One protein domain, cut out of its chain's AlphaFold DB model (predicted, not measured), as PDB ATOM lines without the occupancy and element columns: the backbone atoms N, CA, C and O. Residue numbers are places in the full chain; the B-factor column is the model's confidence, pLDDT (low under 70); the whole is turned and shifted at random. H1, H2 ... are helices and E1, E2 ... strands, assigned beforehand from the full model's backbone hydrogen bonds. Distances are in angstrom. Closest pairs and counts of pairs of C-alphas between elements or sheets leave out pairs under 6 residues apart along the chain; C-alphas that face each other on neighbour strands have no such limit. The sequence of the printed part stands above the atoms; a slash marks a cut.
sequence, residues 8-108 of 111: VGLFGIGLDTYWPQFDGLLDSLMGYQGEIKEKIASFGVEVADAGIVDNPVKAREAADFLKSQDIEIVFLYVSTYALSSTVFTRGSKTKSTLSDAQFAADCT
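What this domain is: This is residues 8 to 108 of the 111 residues of the protein "Putative L-arabinose isomerase" of uncultured bacterium (UniProt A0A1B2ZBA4). Three layers: H1 covers one face of a small parallel sheet, order E2 E1 E3, and H2 the other, with short H3 beside H2; residues 88 to 99 stick out as a loop. The 101 printed residues, class mixed, hold E1 H1 E2 H2 E3 H3, only just compact, close to loose: radius of gyration of the C-alphas 15.0 A, spans 48 by 34 by 21 A.

How they stand to each other: Start at E1, residues 8 to 13, parallel to E2, residues 46 to 53, with N 10 and O 48 2.9 A apart, and to E3, residues 73 to 78, with N 9 and O 73 2.8 A apart. H1, residues 25 to 41, is on the sheet at height 8.6 A; its closest C-alphas to E2 are Ala 41 and Val 47, 6.2 A. E1, H1, E2 form a strand-helix-strand unit, parallel neighbours with a helix between; E2, H2, residues 56 to 68, and E3 form a split one, E1 between its strands; both crossovers are right-handed. H2, on the opposite face at height 9.0 A, touches H3, residues 103 to 108, closest at C-alphas Ala 63 and Cys 107, 6.2 A. O i to N i+4 pairs are within hydrogen-bond range throughout H1, in 8 of 9 in H2 and 0 of 2 in H3, where 1 of 3 O i to N i+3 pairs is.

Where its parts are: Find C-alpha 8 at (12.831, 16.197, -56.592); H1 spans 24.3 A, E2 20.1 A and H2 18.9 A, and H3 ends at C-alpha 108, (26.126, 19.064, -54.025).

The domain as a whole: The printed part has no cut; links E1 to H1 and E3 to H3 are long, and pLDDT is under 70 at residues 79 to 108.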
ATOM      1  N   VAL A   8      11.945  15.132 -57.041       90.88
ATOM      2  CA  VAL A   8      12.831  16.197 -56.592       90.88
ATOM      3  C   VAL A   8      13.247  15.944 -55.153       90.88
ATOM      4  O   VAL A   8      12.425  15.605 -54.305       90.88
ATOM      5  N   GLY A   9      14.535  16.083 -54.878       91.25
ATOM      6  CA  GLY A   9      15.080  16.047 -53.532       91.25
ATOM      7  C   GLY A   9      14.895  17.382 -52.830       91.25
ATOM      8  O   GLY A   9      15.002  18.436 -53.458       91.25
ATOM      9  N   LEU A  10      14.668  17.349 -51.524       91.06
ATOM     10  CA  LEU A  10      14.670  18.524 -50.661       91.06
ATOM     11  C   LEU A  10      15.458  18.200 -49.396       91.06
ATOM     12  O   LEU A  10      15.193  17.194 -48.744       91.06
ATOM     13  N   PHE A  11      16.404  19.059 -49.039       90.12
ATOM     14  CA  PHE A  11      17.034  19.020 -47.725       90.12
ATOM     15  C   PHE A  11      17.403  20.429 -47.268       90.12
ATOM     16  O   PHE A  11      17.683  21.311 -48.088       90.12
ATOM     17  N   GLY A  12      17.390  20.649 -45.957       86.88
ATOM     18  CA  GLY A  12      17.859  21.895 -45.364       86.88
ATOM     19  C   GLY A  12      19.239  21.740 -44.734       86.88
ATOM     20  O   GLY A  12      19.608  20.644 -44.325       86.88
ATOM     21  N   ILE A  13      20.005  22.828 -44.648       83.19
ATOM     22  CA  ILE A  13      21.286  22.852 -43.925       83.19
ATOM     23  C   ILE A  13      21.139  23.665 -42.642       83.19
ATOM     24  O   ILE A  13      20.761  24.840 -42.671       83.19
ATOM     25  N   GLY A  14      21.502  23.034 -41.531       81.06
ATOM     26  CA  GLY A  14      21.638  23.660 -40.223       81.06
ATOM     27  C   GLY A  14      23.028  23.438 -39.638       81.06
ATOM     28  O   GLY A  14      23.894  22.817 -40.255       81.06
ATOM     29  N   LEU A  15      23.233  23.942 -38.426       76.31
ATOM     30  CA  LEU A  15      24.405  23.627 -37.622       76.31
ATOM     31  C   LEU A  15      23.937  23.277 -36.212       76.31
ATOM     32  O   LEU A  15      23.309  24.096 -35.543       76.31
ATOM     33  N   ASP A  16      24.254  22.065 -35.770       77.50
ATOM     34  CA  ASP A  16      23.753  21.494 -34.516       77.50
ATOM     35  C   ASP A  16      24.087  22.319 -33.266       77.50
ATOM     36  O   ASP A  16      23.291  22.398 -32.330       77.50
ATOM     37  N   THR A  17      25.214  23.029 -33.289       77.00
ATOM     38  CA  THR A  17      25.634  23.952 -32.226       77.00
ATOM     39  C   THR A  17      24.625  25.066 -31.931       77.00
ATOM     40  O   THR A  17      24.663  25.625 -30.834       77.00
ATOM     41  N   TYR A  18      23.716  25.390 -32.859       73.44
ATOM     42  CA  TYR A  18      22.675  26.405 -32.665       73.44
ATOM     43  C   TYR A  18      21.437  25.874 -31.933       73.44
ATOM     44  O   TYR A  18      20.752  26.656 -31.276       73.44
ATOM     45  N   TRP A  19      21.153  24.571 -31.990       81.25
ATOM     46  CA  TRP A  19      19.953  23.984 -31.380       81.25
ATOM     47  C   TRP A  19      19.840  24.219 -29.868       81.25
ATOM     48  O   TRP A  19      18.766  24.625 -29.431       81.25
ATOM     49  N   PRO A  20      20.901  24.063 -29.047       80.81
ATOM     50  CA  PRO A  20      20.803  24.367 -27.620       80.81
ATOM     51  C   PRO A  20      20.812  25.875 -27.311       80.81
ATOM     52  O   PRO A  20      20.540  26.256 -26.176       80.81
ATOM     53  N   GLN A  21      21.159  26.736 -28.279       80.00
ATOM     54  CA  GLN A  21      21.204  28.194 -28.088       80.00
ATOM     55  C   GLN A  21      19.839  28.853 -28.312       80.00
ATOM     56  O   GLN A  21      19.559  29.897 -27.723       80.00
ATOM     57  N   PHE A  22      19.002  28.251 -29.159       81.19
ATOM     58  CA  PHE A  22      17.713  28.798 -29.567       81.19
ATOM     59  C   PHE A  22      16.636  27.718 -29.495       81.19
ATOM     60  O   PHE A  22      16.474  26.914 -30.414       81.19
ATOM     61  N   ASP A  23      15.886  27.726 -28.396       83.44
ATOM     62  CA  ASP A  23      14.771  26.806 -28.197       83.44
ATOM     63  C   ASP A  23      13.692  27.009 -29.279       83.44
ATOM     64  O   ASP A  23      13.361  28.142 -29.639       83.44
ATOM     65  N   GLY A  24      13.188  25.915 -29.853       83.19
ATOM     66  CA  GLY A  24      12.199  25.931 -30.942       83.19
ATOM     67  C   GLY A  24      12.712  26.363 -32.329       83.19
ATOM     68  O   GLY A  24      11.931  26.393 -33.287       83.19
ATOM     69  N   LEU A  25      14.006  26.676 -32.490       83.44
ATOM     70  CA  LEU A  25      14.563  27.040 -33.800       83.44
ATOM     71  C   LEU A  25      14.480  25.873 -34.787       83.44
ATOM     72  O   LEU A  25      13.988  26.053 -35.896       83.44
ATOM     73  N   LEU A  26      14.930  24.681 -34.384       84.69
ATOM     74  CA  LEU A  26      14.903  23.494 -35.243       84.69
ATOM     75  C   LEU A  26      13.476  23.174 -35.712       84.69
ATOM     76  O   LEU A  26      13.268  22.954 -36.903       84.69
ATOM     77  N   ASP A  27      12.500  23.234 -34.805       87.44
ATOM     78  CA  ASP A  27      11.089  22.996 -35.128       87.44
ATOM     79  C   ASP A  27      10.558  24.019 -36.137       87.44
ATOM     80  O   ASP A  27       9.869  23.660 -37.091       87.44
ATOM     81  N   SER A  28      10.935  25.291 -35.977       86.50
ATOM     82  CA  SER A  28      10.568  26.354 -36.917       86.50
ATOM     83  C   SER A  28      11.157  26.102 -38.309       86.50
ATOM     84  O   SER A  28      10.461  26.236 -39.314       86.50
ATOM     85  N   LEU A  29      12.425  25.681 -38.381       86.31
ATOM     86  CA  LEU A  29      13.097  25.361 -39.644       86.31
ATOM     87  C   LEU A  29      12.494  24.134 -40.331       86.31
ATOM     88  O   LEU A  29      12.302  24.147 -41.548       86.31
ATOM     89  N   MET A  30      12.152  23.101 -39.561       88.81
ATOM     90  CA  MET A  30      11.423  21.938 -40.067       88.81
ATOM     91  C   MET A  30      10.029  22.330 -40.575       88.81
ATOM     92  O   MET A  30       9.599  21.822 -41.610       88.81
ATOM     93  N   GLY A  31       9.356  23.271 -39.906       88.88
ATOM     94  CA  GLY A  31       8.098  23.861 -40.367       88.88
ATOM     95  C   GLY A  31       8.233  24.524 -41.739       88.88
ATOM     96  O   GLY A  31       7.507  24.168 -42.667       88.88
ATOM     97  N   TYR A  32       9.220  25.408 -41.913       87.81
ATOM     98  CA  TYR A  32       9.477  26.058 -43.206       87.81
ATOM     99  C   TYR A  32       9.855  25.065 -44.309       87.81
ATOM    100  O   TYR A  32       9.410  25.205 -45.449       87.81
ATOM    101  N   GLN A  33      10.644  24.037 -43.991       88.50
ATOM    102  CA  GLN A  33      10.947  22.963 -44.936       88.50
ATOM    103  C   GLN A  33       9.676  22.214 -45.365       88.50
ATOM    104  O   GLN A  33       9.521  21.907 -46.549       88.50
ATOM    105  N   GLY A  34       8.741  21.989 -44.439       91.06
ATOM    106  CA  GLY A  34       7.414  21.445 -44.726       91.06
ATOM    107  C   GLY A  34       6.615  22.312 -45.702       91.06
ATOM    108  O   GLY A  34       6.119  21.805 -46.707       91.06
ATOM    109  N   GLU A  35       6.564  23.626 -45.482       91.81
ATOM    110  CA  GLU A  35       5.892  24.562 -46.398       91.81
ATOM    111  C   GLU A  35       6.517  24.544 -47.806       91.81
ATOM    112  O   GLU A  35       5.812  24.549 -48.821       91.81
ATOM    113  N   ILE A  36       7.850  24.480 -47.890       89.25
ATOM    114  CA  ILE A  36       8.575  24.365 -49.165       89.25
ATOM    115  C   ILE A  36       8.209  23.055 -49.863       89.25
ATOM    116  O   ILE A  36       7.897  23.064 -51.056       89.25
ATOM    117  N   LYS A  37       8.205  21.937 -49.132       93.06
ATOM    118  CA  LYS A  37       7.809  20.625 -49.652       93.06
ATOM    119  C   LYS A  37       6.399  20.653 -50.226       93.06
ATOM    120  O   LYS A  37       6.207  20.192 -51.348       93.06
ATOM    121  N   GLU A  38       5.430  21.195 -49.495       92.94
ATOM    122  CA  GLU A  38       4.039  21.294 -49.953       92.94
ATOM    123  C   GLU A  38       3.925  22.138 -51.222       92.94
ATOM    124  O   GLU A  38       3.266  21.745 -52.188       92.94
ATOM    125  N   LYS A  39       4.633  23.268 -51.266       90.88
ATOM    126  CA  LYS A  39       4.659  24.141 -52.439       90.88
ATOM    127  C   LYS A  39       5.266  23.446 -53.652       90.88
ATOM    128  O   LYS A  39       4.722  23.567 -54.745       90.88
ATOM    129  N   ILE A  40       6.352  22.699 -53.480       88.81
ATOM    130  CA  ILE A  40       6.961  21.919 -54.561       88.81
ATOM    131  C   ILE A  40       6.008  20.800 -55.010       88.81
ATOM    132  O   ILE A  40       5.731  20.674 -56.201       88.81
ATOM    133  N   ALA A  41       5.435  20.045 -54.072       90.31
ATOM    134  CA  ALA A  41       4.485  18.974 -54.367       90.31
ATOM    135  C   ALA A  41       3.226  19.480 -55.100       90.31
ATOM    136  O   ALA A  41       2.664  18.762 -55.929       90.31
ATOM    137  N   SER A  42       2.816  20.735 -54.873       91.00
ATOM    138  CA  SER A  42       1.683  21.361 -55.573       91.00
ATOM    139  C   SER A  42       1.854  21.447 -57.098       91.00
ATOM    140  O   SER A  42       0.860  21.518 -57.819       91.00
ATOM    141  N   PHE A  43       3.088  21.359 -57.612       88.56
ATOM    142  CA  PHE A  43       3.372  21.288 -59.051       88.56
ATOM    143  C   PHE A  43       3.168  19.884 -59.652       88.56
ATOM    144  O   PHE A  43       3.427  19.679 -60.838       88.56
ATOM    145  N   GLY A  44       2.697  18.912 -58.864       88.56
ATOM    146  CA  GLY A  44       2.442  17.542 -59.312       88.56
ATOM    147  C   GLY A  44       3.699  16.675 -59.405       88.56
ATOM    148  O   GLY A  44       3.712  15.710 -60.169       88.56
ATOM    149  N   VAL A  45       4.742  17.020 -58.646       90.38
ATOM    150  CA  VAL A  45       5.999  16.262 -58.539       90.38
ATOM    151  C   VAL A  45       6.086  15.536 -57.198       90.38
ATOM    152  O   VAL A  45       5.492  15.956 -56.204       90.38
ATOM    153  N   GLU A  46       6.839  14.443 -57.158       90.38
ATOM    154  CA  GLU A  46       7.133  13.718 -55.921       90.38
ATOM    155  C   GLU A  46       8.338  14.353 -55.217       90.38
ATOM    156  O   GLU A  46       9.380  14.565 -55.835       90.38
ATOM    157  N   VAL A  47       8.211  14.648 -53.921       92.50
ATOM    158  CA  VAL A  47       9.284  15.281 -53.139       92.50
ATOM    159  C   VAL A  47       9.911  14.272 -52.181       92.50
ATOM    160  O   VAL A  47       9.267  13.825 -51.229       92.50
ATOM    161  N   ALA A  48      11.179  13.945 -52.420       92.44
ATOM    162  CA  ALA A  48      12.030  13.178 -51.524       92.44
ATOM    163  C   ALA A  48      12.666  14.119 -50.493       92.44
ATOM    164  O   ALA A  48      13.665  14.783 -50.760       92.44
ATOM    165  N   ASP A  49      12.056  14.192 -49.317       92.88
ATOM    166  CA  ASP A  49      12.485  15.075 -48.235       92.88
ATOM    167  C   ASP A  49      13.458  14.355 -47.289       92.88
ATOM    168  O   ASP A  49      13.079  13.383 -46.637       92.88
ATOM    169  N   ALA A  50      14.704  14.827 -47.232       90.25
ATOM    170  CA  ALA A  50      15.762  14.280 -46.382       90.25
ATOM    171  C   ALA A  50      15.911  15.021 -45.036       90.25
ATOM    172  O   ALA A  50      16.813  14.707 -44.260       90.25
ATOM    173  N   GLY A  51      15.045  16.001 -44.744       90.62
ATOM    174  CA  GLY A  51      15.069  16.753 -43.488       90.62
ATOM    175  C   GLY A  51      16.220  17.761 -43.384       90.62
ATOM    176  O   GLY A  51      16.758  18.222 -44.396       90.62
ATOM    177  N   ILE A  52      16.558  18.129 -42.144       88.06
ATOM    178  CA  ILE A  52      17.649  19.058 -41.826       88.06
ATOM    179  C   ILE A  52      18.951  18.284 -41.616       88.06
ATOM    180  O   ILE A  52      19.072  17.420 -40.744       88.06
ATOM    181  N   VAL A  53      19.950  18.665 -42.397       87.19
ATOM    182  CA  VAL A  53      21.321  18.179 -42.357       87.19
ATOM    183  C   VAL A  53      22.150  19.148 -41.517       87.19
ATOM    184  O   VAL A  53      22.403  20.277 -41.930       87.19
ATOM    185  N   ASP A  54      22.559  18.712 -40.325       83.75
ATOM    186  CA  ASP A  54      23.242  19.564 -39.338       83.75
ATOM    187  C   ASP A  54      24.616  19.053 -38.880       83.75
ATOM    188  O   ASP A  54      25.329  19.768 -38.181       83.75
ATOM    189  N   ASN A  55      25.009  17.843 -39.291       78.75
ATOM    190  CA  ASN A  55      26.287  17.228 -38.937       78.75
ATOM    191  C   ASN A  55      26.747  16.205 -39.995       78.75
ATOM    192  O   ASN A  55      25.877  15.605 -40.629       78.75
ATOM    193  N   PRO A  56      28.067  15.925 -40.118       76.69
ATOM    194  CA  PRO A  56      28.696  14.955 -41.027       76.69
ATOM    195  C   PRO A  56      27.933  13.663 -41.335       76.69
ATOM    196  O   PRO A  56      27.872  13.221 -42.484       76.69
ATOM    197  N   VAL A  57      27.358  13.045 -40.308       80.88
ATOM    198  CA  VAL A  57      26.670  11.758 -40.431       80.88
ATOM    199  C   VAL A  57      25.354  11.938 -41.183       80.88
ATOM    200  O   VAL A  57      25.103  11.225 -42.154       80.88
ATOM    201  N   LYS A  58      24.572  12.967 -40.835       81.94
ATOM    202  CA  LYS A  58      23.269  13.223 -41.463       81.94
ATOM    203  C   LYS A  58      23.343  13.554 -42.949       81.94
ATOM    204  O   LYS A  58      22.416  13.213 -43.669       81.94
ATOM    205  N   ALA A  59      24.411  14.178 -43.458       81.25
ATOM    206  CA  ALA A  59      24.477  14.384 -44.913       81.25
ATOM    207  C   ALA A  59      24.852  13.116 -45.654       81.25
ATOM    208  O   ALA A  59      24.446  12.963 -46.799       81.25
ATOM    209  N   ARG A  60      25.613  12.207 -45.035       81.50
ATOM    210  CA  ARG A  60      25.849  10.893 -45.634       81.50
ATOM    211  C   ARG A  60      24.517  10.165 -45.792       81.50
ATOM    212  O   ARG A  60      24.201   9.712 -46.885       81.50
ATOM    213  N   GLU A  61      23.722  10.146 -44.725       85.50
ATOM    214  CA  GLU A  61      22.382   9.556 -44.712       85.50
ATOM    215  C   GLU A  61      21.447  10.237 -45.718       85.50
ATOM    216  O   GLU A  61      20.791   9.551 -46.498       85.50
ATOM    217  N   ALA A  62      21.433  11.573 -45.768       86.62
ATOM    218  CA  ALA A  62      20.637  12.331 -46.729       86.62
ATOM    219  C   ALA A  62      21.078  12.070 -48.175       86.62
ATOM    220  O   ALA A  62      20.233  11.877 -49.043       86.62
ATOM    221  N   ALA A  63      22.382  12.015 -48.451       83.62
ATOM    222  CA  ALA A  63      22.901  11.706 -49.779       83.62
ATOM    223  C   ALA A  63      22.532  10.285 -50.212       83.62
ATOM    224  O   ALA A  63      22.073  10.094 -51.336       83.62
ATOM    225  N   ASP A  64      22.705   9.294 -49.338       85.88
ATOM    226  CA  ASP A  64      22.373   7.899 -49.634       85.88
ATOM    227  C   ASP A  64      20.854   7.722 -49.815       85.88
ATOM    228  O   ASP A  64      20.411   7.047 -50.750       85.88
ATOM    229  N   PHE A  65      20.048   8.408 -48.998       87.69
ATOM    230  CA  PHE A  65      18.600   8.488 -49.166       87.69
ATOM    231  C   PHE A  65      18.239   9.089 -50.525       87.69
ATOM    232  O   PHE A  65      17.593   8.419 -51.324       87.69
ATOM    233  N   LEU A  66      18.701  10.299 -50.841       86.25
ATOM    234  CA  LEU A  66      18.382  10.997 -52.088       86.25
ATOM    235  C   LEU A  66      18.850  10.221 -53.332       86.25
ATOM    236  O   LEU A  66      18.107  10.141 -54.309       86.25
ATOM    237  N   LYS A  67      20.014   9.560 -53.276       85.44
ATOM    238  CA  LYS A  67      20.496   8.652 -54.336       85.44
ATOM    239  C   LYS A  67      19.553   7.487 -54.591       85.44
ATOM    240  O   LYS A  67      19.356   7.100 -55.737       85.44
ATOM    241  N   SER A  68      18.964   6.924 -53.537       87.31
ATOM    242  CA  SER A  68      18.018   5.810 -53.669       87.31
ATOM    243  C   SER A  68      16.683   6.213 -54.307       87.31
ATOM    244  O   SER A  68      15.926   5.341 -54.732       87.31
ATOM    245  N   GLN A  69      16.378   7.513 -54.369       84.81
ATOM    246  CA  GLN A  69      15.075   8.013 -54.804       84.81
ATOM    247  C   GLN A  69      14.973   8.300 -56.308       84.81
ATOM    248  O   GLN A  69      13.866   8.597 -56.753       84.81
ATOM    249  N   ASP A  70      16.055   8.155 -57.087       82.81
ATOM    250  CA  ASP A  70      16.083   8.443 -58.538       82.81
ATOM    251  C   ASP A  70      15.579   9.868 -58.851       82.81
ATOM    252  O   ASP A  70      14.659  10.084 -59.636       82.81
ATOM    253  N   ILE A  71      16.120  10.847 -58.121       84.38
ATOM    254  CA  ILE A  71      15.740  12.261 -58.232       84.38
ATOM    255  C   ILE A  71      16.471  12.954 -59.382       84.38
ATOM    256  O   ILE A  71      17.647  12.703 -59.636       84.38
ATOM    257  N   GLU A  72      15.792  13.898 -60.027       81.00
ATOM    258  CA  GLU A  72      16.344  14.658 -61.157       81.00
ATOM    259  C   GLU A  72      16.953  15.999 -60.718       81.00
ATOM    260  O   GLU A  72      17.862  16.525 -61.358       81.00
ATOM    261  N   ILE A  73      16.436  16.573 -59.627       84.31
ATOM    262  CA  ILE A  73      16.810  17.897 -59.110       84.31
ATOM    263  C   ILE A  73      16.816  17.848 -57.583       84.31
ATOM    264  O   ILE A  73      15.949  17.211 -56.987       84.31
ATOM    265  N   VAL A  74      17.746  18.561 -56.943       84.44
ATOM    266  CA  VAL A  74      17.761  18.767 -55.487       84.44
ATOM    267  C   VAL A  74      17.594  20.242 -55.148       84.44
ATOM    268  O   VAL A  74      18.310  21.094 -55.668       84.44
ATOM    269  N   PHE A  75      16.677  20.525 -54.228       83.81
ATOM    270  CA  PHE A  75      16.510  21.820 -53.589       83.81
ATOM    271  C   PHE A  75      17.240  21.842 -52.252       83.81
ATOM    272  O   PHE A  75      16.989  21.019 -51.371       83.81
ATOM    273  N   LEU A  76      18.128  22.824 -52.110       82.25
ATOM    274  CA  LEU A  76      18.832  23.117 -50.873       82.25
ATOM    275  C   LEU A  76      18.178  24.322 -50.188       82.25
ATOM    276  O   LEU A  76      18.214  25.436 -50.714       82.25
ATOM    277  N   TYR A  77      17.614  24.102 -49.002       78.06
ATOM    278  CA  TYR A  77      17.099  25.161 -48.139       78.06
ATOM    279  C   TYR A  77      18.167  25.588 -47.121       78.06
ATOM    280  O   TYR A  77      18.509  24.860 -46.192       78.06
ATOM    281  N   VAL A  78      18.734  26.781 -47.301       72.56
ATOM    282  CA  VAL A  78      19.754  27.321 -46.391       72.56
ATOM    283  C   VAL A  78      19.067  28.139 -45.299       72.56
ATOM    284  O   VAL A  78      18.731  29.303 -45.503       72.56
ATOM    285  N   SER A  79      18.832  27.510 -44.149       57.84
ATOM    286  CA  SER A  79      18.085  28.092 -43.025       57.84
ATOM    287  C   SER A  79      18.896  29.021 -42.115       57.84
ATOM    288  O   SER A  79      18.327  29.865 -41.427       57.84
ATOM    289  N   THR A  80      20.223  28.890 -42.101       52.47
ATOM    290  CA  THR A  80      21.148  29.695 -41.284       52.47
ATOM    291  C   THR A  80      22.377  30.074 -42.106       52.47
ATOM    292  O   THR A  80      22.577  29.524 -43.185       52.47
ATOM    293  N   TYR A  81      23.202  31.013 -41.619       45.06
ATOM    294  CA  TYR A  81      24.440  31.448 -42.285       45.06
ATOM    295  C   TYR A  81      25.197  30.262 -42.919       45.06
ATOM    296  O   TYR A  81      25.753  29.424 -42.213       45.06
ATOM    297  N   ALA A  82      25.238  30.214 -44.252       46.06
ATOM    298  CA  ALA A  82      26.200  29.418 -45.003       46.06
ATOM    299  C   ALA A  82      27.316  30.376 -45.434       46.06
ATOM    300  O   ALA A  82      27.064  31.325 -46.177       46.06
ATOM    301  N   LEU A  83      28.538  30.199 -44.922       39.12
ATOM    302  CA  LEU A  83      29.657  31.097 -45.234       39.12
ATOM    303  C   LEU A  83      29.869  31.201 -46.759       39.12
ATOM    304  O   LEU A  83      29.920  30.182 -47.447       39.12
ATOM    305  N   SER A  84      30.067  32.411 -47.299       28.86
ATOM    306  CA  SER A  84      30.202  32.634 -48.754       28.86
ATOM    307  C   SER A  84      31.439  31.971 -49.390       28.86
ATOM    308  O   SER A  84      31.463  31.727 -50.596       28.86
ATOM    309  N   SER A  85      32.441  31.587 -48.592       38.88
ATOM    310  CA  SER A  85      33.596  30.782 -49.023       38.88
ATOM    311  C   SER A  85      33.254  29.322 -49.350       38.88
ATOM    312  O   SER A  85      34.104  28.609 -49.872       38.88
ATOM    313  N   THR A  86      32.025  28.884 -49.069       42.97
ATOM    314  CA  THR A  86      31.544  27.507 -49.292       42.97
ATOM    315  C   THR A  86      30.988  27.300 -50.710       42.97
ATOM    316  O   THR A  86      30.745  26.171 -51.116       42.97
ATOM    317  N   VAL A  87      30.816  28.376 -51.492       38.16
ATOM    318  CA  VAL A  87      30.271  28.325 -52.867       38.16
ATOM    319  C   VAL A  87      31.329  28.671 -53.929       38.16
ATOM    320  O   VAL A  87      31.177  28.325 -55.098       38.16
ATOM    321  N   PHE A  88      32.439  29.320 -53.553       28.34
ATOM    322  CA  PHE A  88      33.456  29.767 -54.508       28.34
ATOM    323  C   PHE A  88      34.672  28.830 -54.559       28.34
ATOM    324  O   PHE A  88      35.574  28.890 -53.723       28.34
ATOM    325  N   THR A  89      34.728  27.991 -55.594       29.58
ATOM    326  CA  THR A  89      35.924  27.220 -55.967       29.58
ATOM    327  C   THR A  89      37.075  28.166 -56.332       29.58
ATOM    328  O   THR A  89      37.077  28.770 -57.405       29.58
ATOM    329  N   ARG A  90      38.108  28.251 -55.483       29.89
ATOM    330  CA  ARG A  90      39.438  28.712 -55.906       29.89
ATOM    331  C   ARG A  90      40.422  27.557 -55.910       29.89
ATOM    332  O   ARG A  90      40.896  27.118 -54.868       29.89
ATOM    333  N   GLY A  91      40.815  27.151 -57.112       42.81
ATOM    334  CA  GLY A  91      42.130  26.568 -57.314       42.81
ATOM    335  C   GLY A  91      43.196  27.601 -56.949       42.81
ATOM    336  O   GLY A  91      43.270  28.658 -57.564       42.81
ATOM    337  N   SER A  92      43.976  27.330 -55.908       31.58
ATOM    338  CA  SER A  92      45.416  27.611 -55.779       31.58
ATOM    339  C   SER A  92      45.841  27.496 -54.314       31.58
ATOM    340  O   SER A  92      45.114  27.816 -53.381       31.58
ATOM    341  N   LYS A  93      47.035  26.936 -54.148       39.28
ATOM    342  CA  LYS A  93      47.641  26.464 -52.907       39.28
ATOM    343  C   LYS A  93      47.924  27.605 -51.924       39.28
ATOM    344  O   LYS A  93      48.862  28.353 -52.176       39.28
ATOM    345  N   THR A  94      47.281  27.620 -50.754       30.31
ATOM    346  CA  THR A  94      47.901  28.200 -49.547       30.31
ATOM    347  C   THR A  94      47.267  27.682 -48.258       30.31
ATOM    348  O   THR A  94      46.052  27.591 -48.133       30.31
ATOM    349  N   LYS A  95      48.132  27.327 -47.302       38.62
ATOM    350  CA  LYS A  95      47.804  26.895 -45.939       38.62
ATOM    351  C   LYS A  95      47.119  28.021 -45.154       38.62
ATOM    352  O   LYS A  95      47.745  29.059 -44.972       38.62
ATOM    353  N   SER A  96      45.946  27.761 -44.576       32.28
ATOM    354  CA  SER A  96      45.550  28.304 -43.265       32.28
ATOM    355  C   SER A  96      44.294  27.611 -42.730       32.28
ATOM    356  O   SER A  96      43.302  27.503 -43.439       32.28
ATOM    357  N   THR A  97      44.419  27.160 -41.482       28.67
ATOM    358  CA  THR A  97      43.419  26.797 -40.464       28.67
ATOM    359  C   THR A  97      42.142  26.087 -40.919       28.67
ATOM    360  O   THR A  97      41.201  26.673 -41.441       28.67
ATOM    361  N   LEU A  98      42.160  24.786 -40.636       43.25
ATOM    362  CA  LEU A  98      41.102  23.799 -40.777       43.25
ATOM    363  C   LEU A  98      40.074  23.948 -39.646       43.25
ATOM    364  O   LEU A  98      40.473  23.840 -38.491       43.25
ATOM    365  N   SER A  99      38.793  24.096 -39.975       36.53
ATOM    366  CA  SER A  99      37.691  23.278 -39.438       36.53
ATOM    367  C   SER A  99      36.367  23.675 -40.119       36.53
ATOM    368  O   SER A  99      36.179  24.815 -40.531       36.53
ATOM    369  N   ASP A 100      35.474  22.697 -40.283       36.50
ATOM    370  CA  ASP A 100      34.009  22.854 -40.400       36.50
ATOM    371  C   ASP A 100      33.351  23.050 -41.788       36.50
ATOM    372  O   ASP A 100      32.158  22.791 -41.923       36.50
ATOM    373  N   ALA A 101      34.078  23.382 -42.864       37.50
ATOM    374  CA  ALA A 101      33.458  23.741 -44.162       37.50
ATOM    375  C   ALA A 101      33.389  22.644 -45.258       37.50
ATOM    376  O   ALA A 101      32.941  22.916 -46.370       37.50
ATOM    377  N   GLN A 102      33.799  21.399 -44.992       38.78
ATOM    378  CA  GLN A 102      33.826  20.324 -46.010       38.78
ATOM    379  C   GLN A 102      32.418  19.813 -46.400       38.78
ATOM    380  O   GLN A 102      32.234  19.136 -47.407       38.78
ATOM    381  N   PHE A 103      31.408  20.122 -45.591       38.44
ATOM    382  CA  PHE A 103      30.227  19.278 -45.475       38.44
ATOM    383  C   PHE A 103      29.112  19.542 -46.506       38.44
ATOM    384  O   PHE A 103      28.528  18.605 -47.045       38.44
ATOM    385  N   ALA A 104      28.857  20.807 -46.850       35.59
ATOM    386  CA  ALA A 104      27.816  21.183 -47.817       35.59
ATOM    387  C   ALA A 104      28.220  20.922 -49.285       35.59
ATOM    388  O   ALA A 104      27.371  20.687 -50.150       35.59
ATOM    389  N   ALA A 105      29.525  20.942 -49.574       35.69
ATOM    390  CA  ALA A 105      30.061  20.747 -50.920       35.69
ATOM    391  C   ALA A 105      30.070  19.268 -51.347       35.69
ATOM    392  O   ALA A 105      29.804  18.975 -52.513       35.69
ATOM    393  N   ASP A 106      30.289  18.335 -50.411       35.44
ATOM    394  CA  ASP A 106      30.303  16.893 -50.708       35.44
ATOM    395  C   ASP A 106      28.917  16.344 -51.104       35.44
ATOM    396  O   ASP A 106      28.839  15.373 -51.856       35.44
ATOM    397  N   CYS A 107      27.820  16.982 -50.677       34.31
ATOM    398  CA  CYS A 107      26.462  16.600 -51.094       34.31
ATOM    399  C   CYS A 107      26.009  17.201 -52.425       34.31
ATOM    400  O   CYS A 107      25.124  16.646 -53.072       34.31
ATOM    401  N   THR A 108      26.610  18.312 -52.855       39.44
ATOM    402  CA  THR A 108      26.126  19.064 -54.025       39.44
ATOM    403  C   THR A 108      26.795  18.622 -55.338       39.44
ATOM    404  O   THR A 108      26.330  18.978 -56.415       39.44
TER     405      THR A 108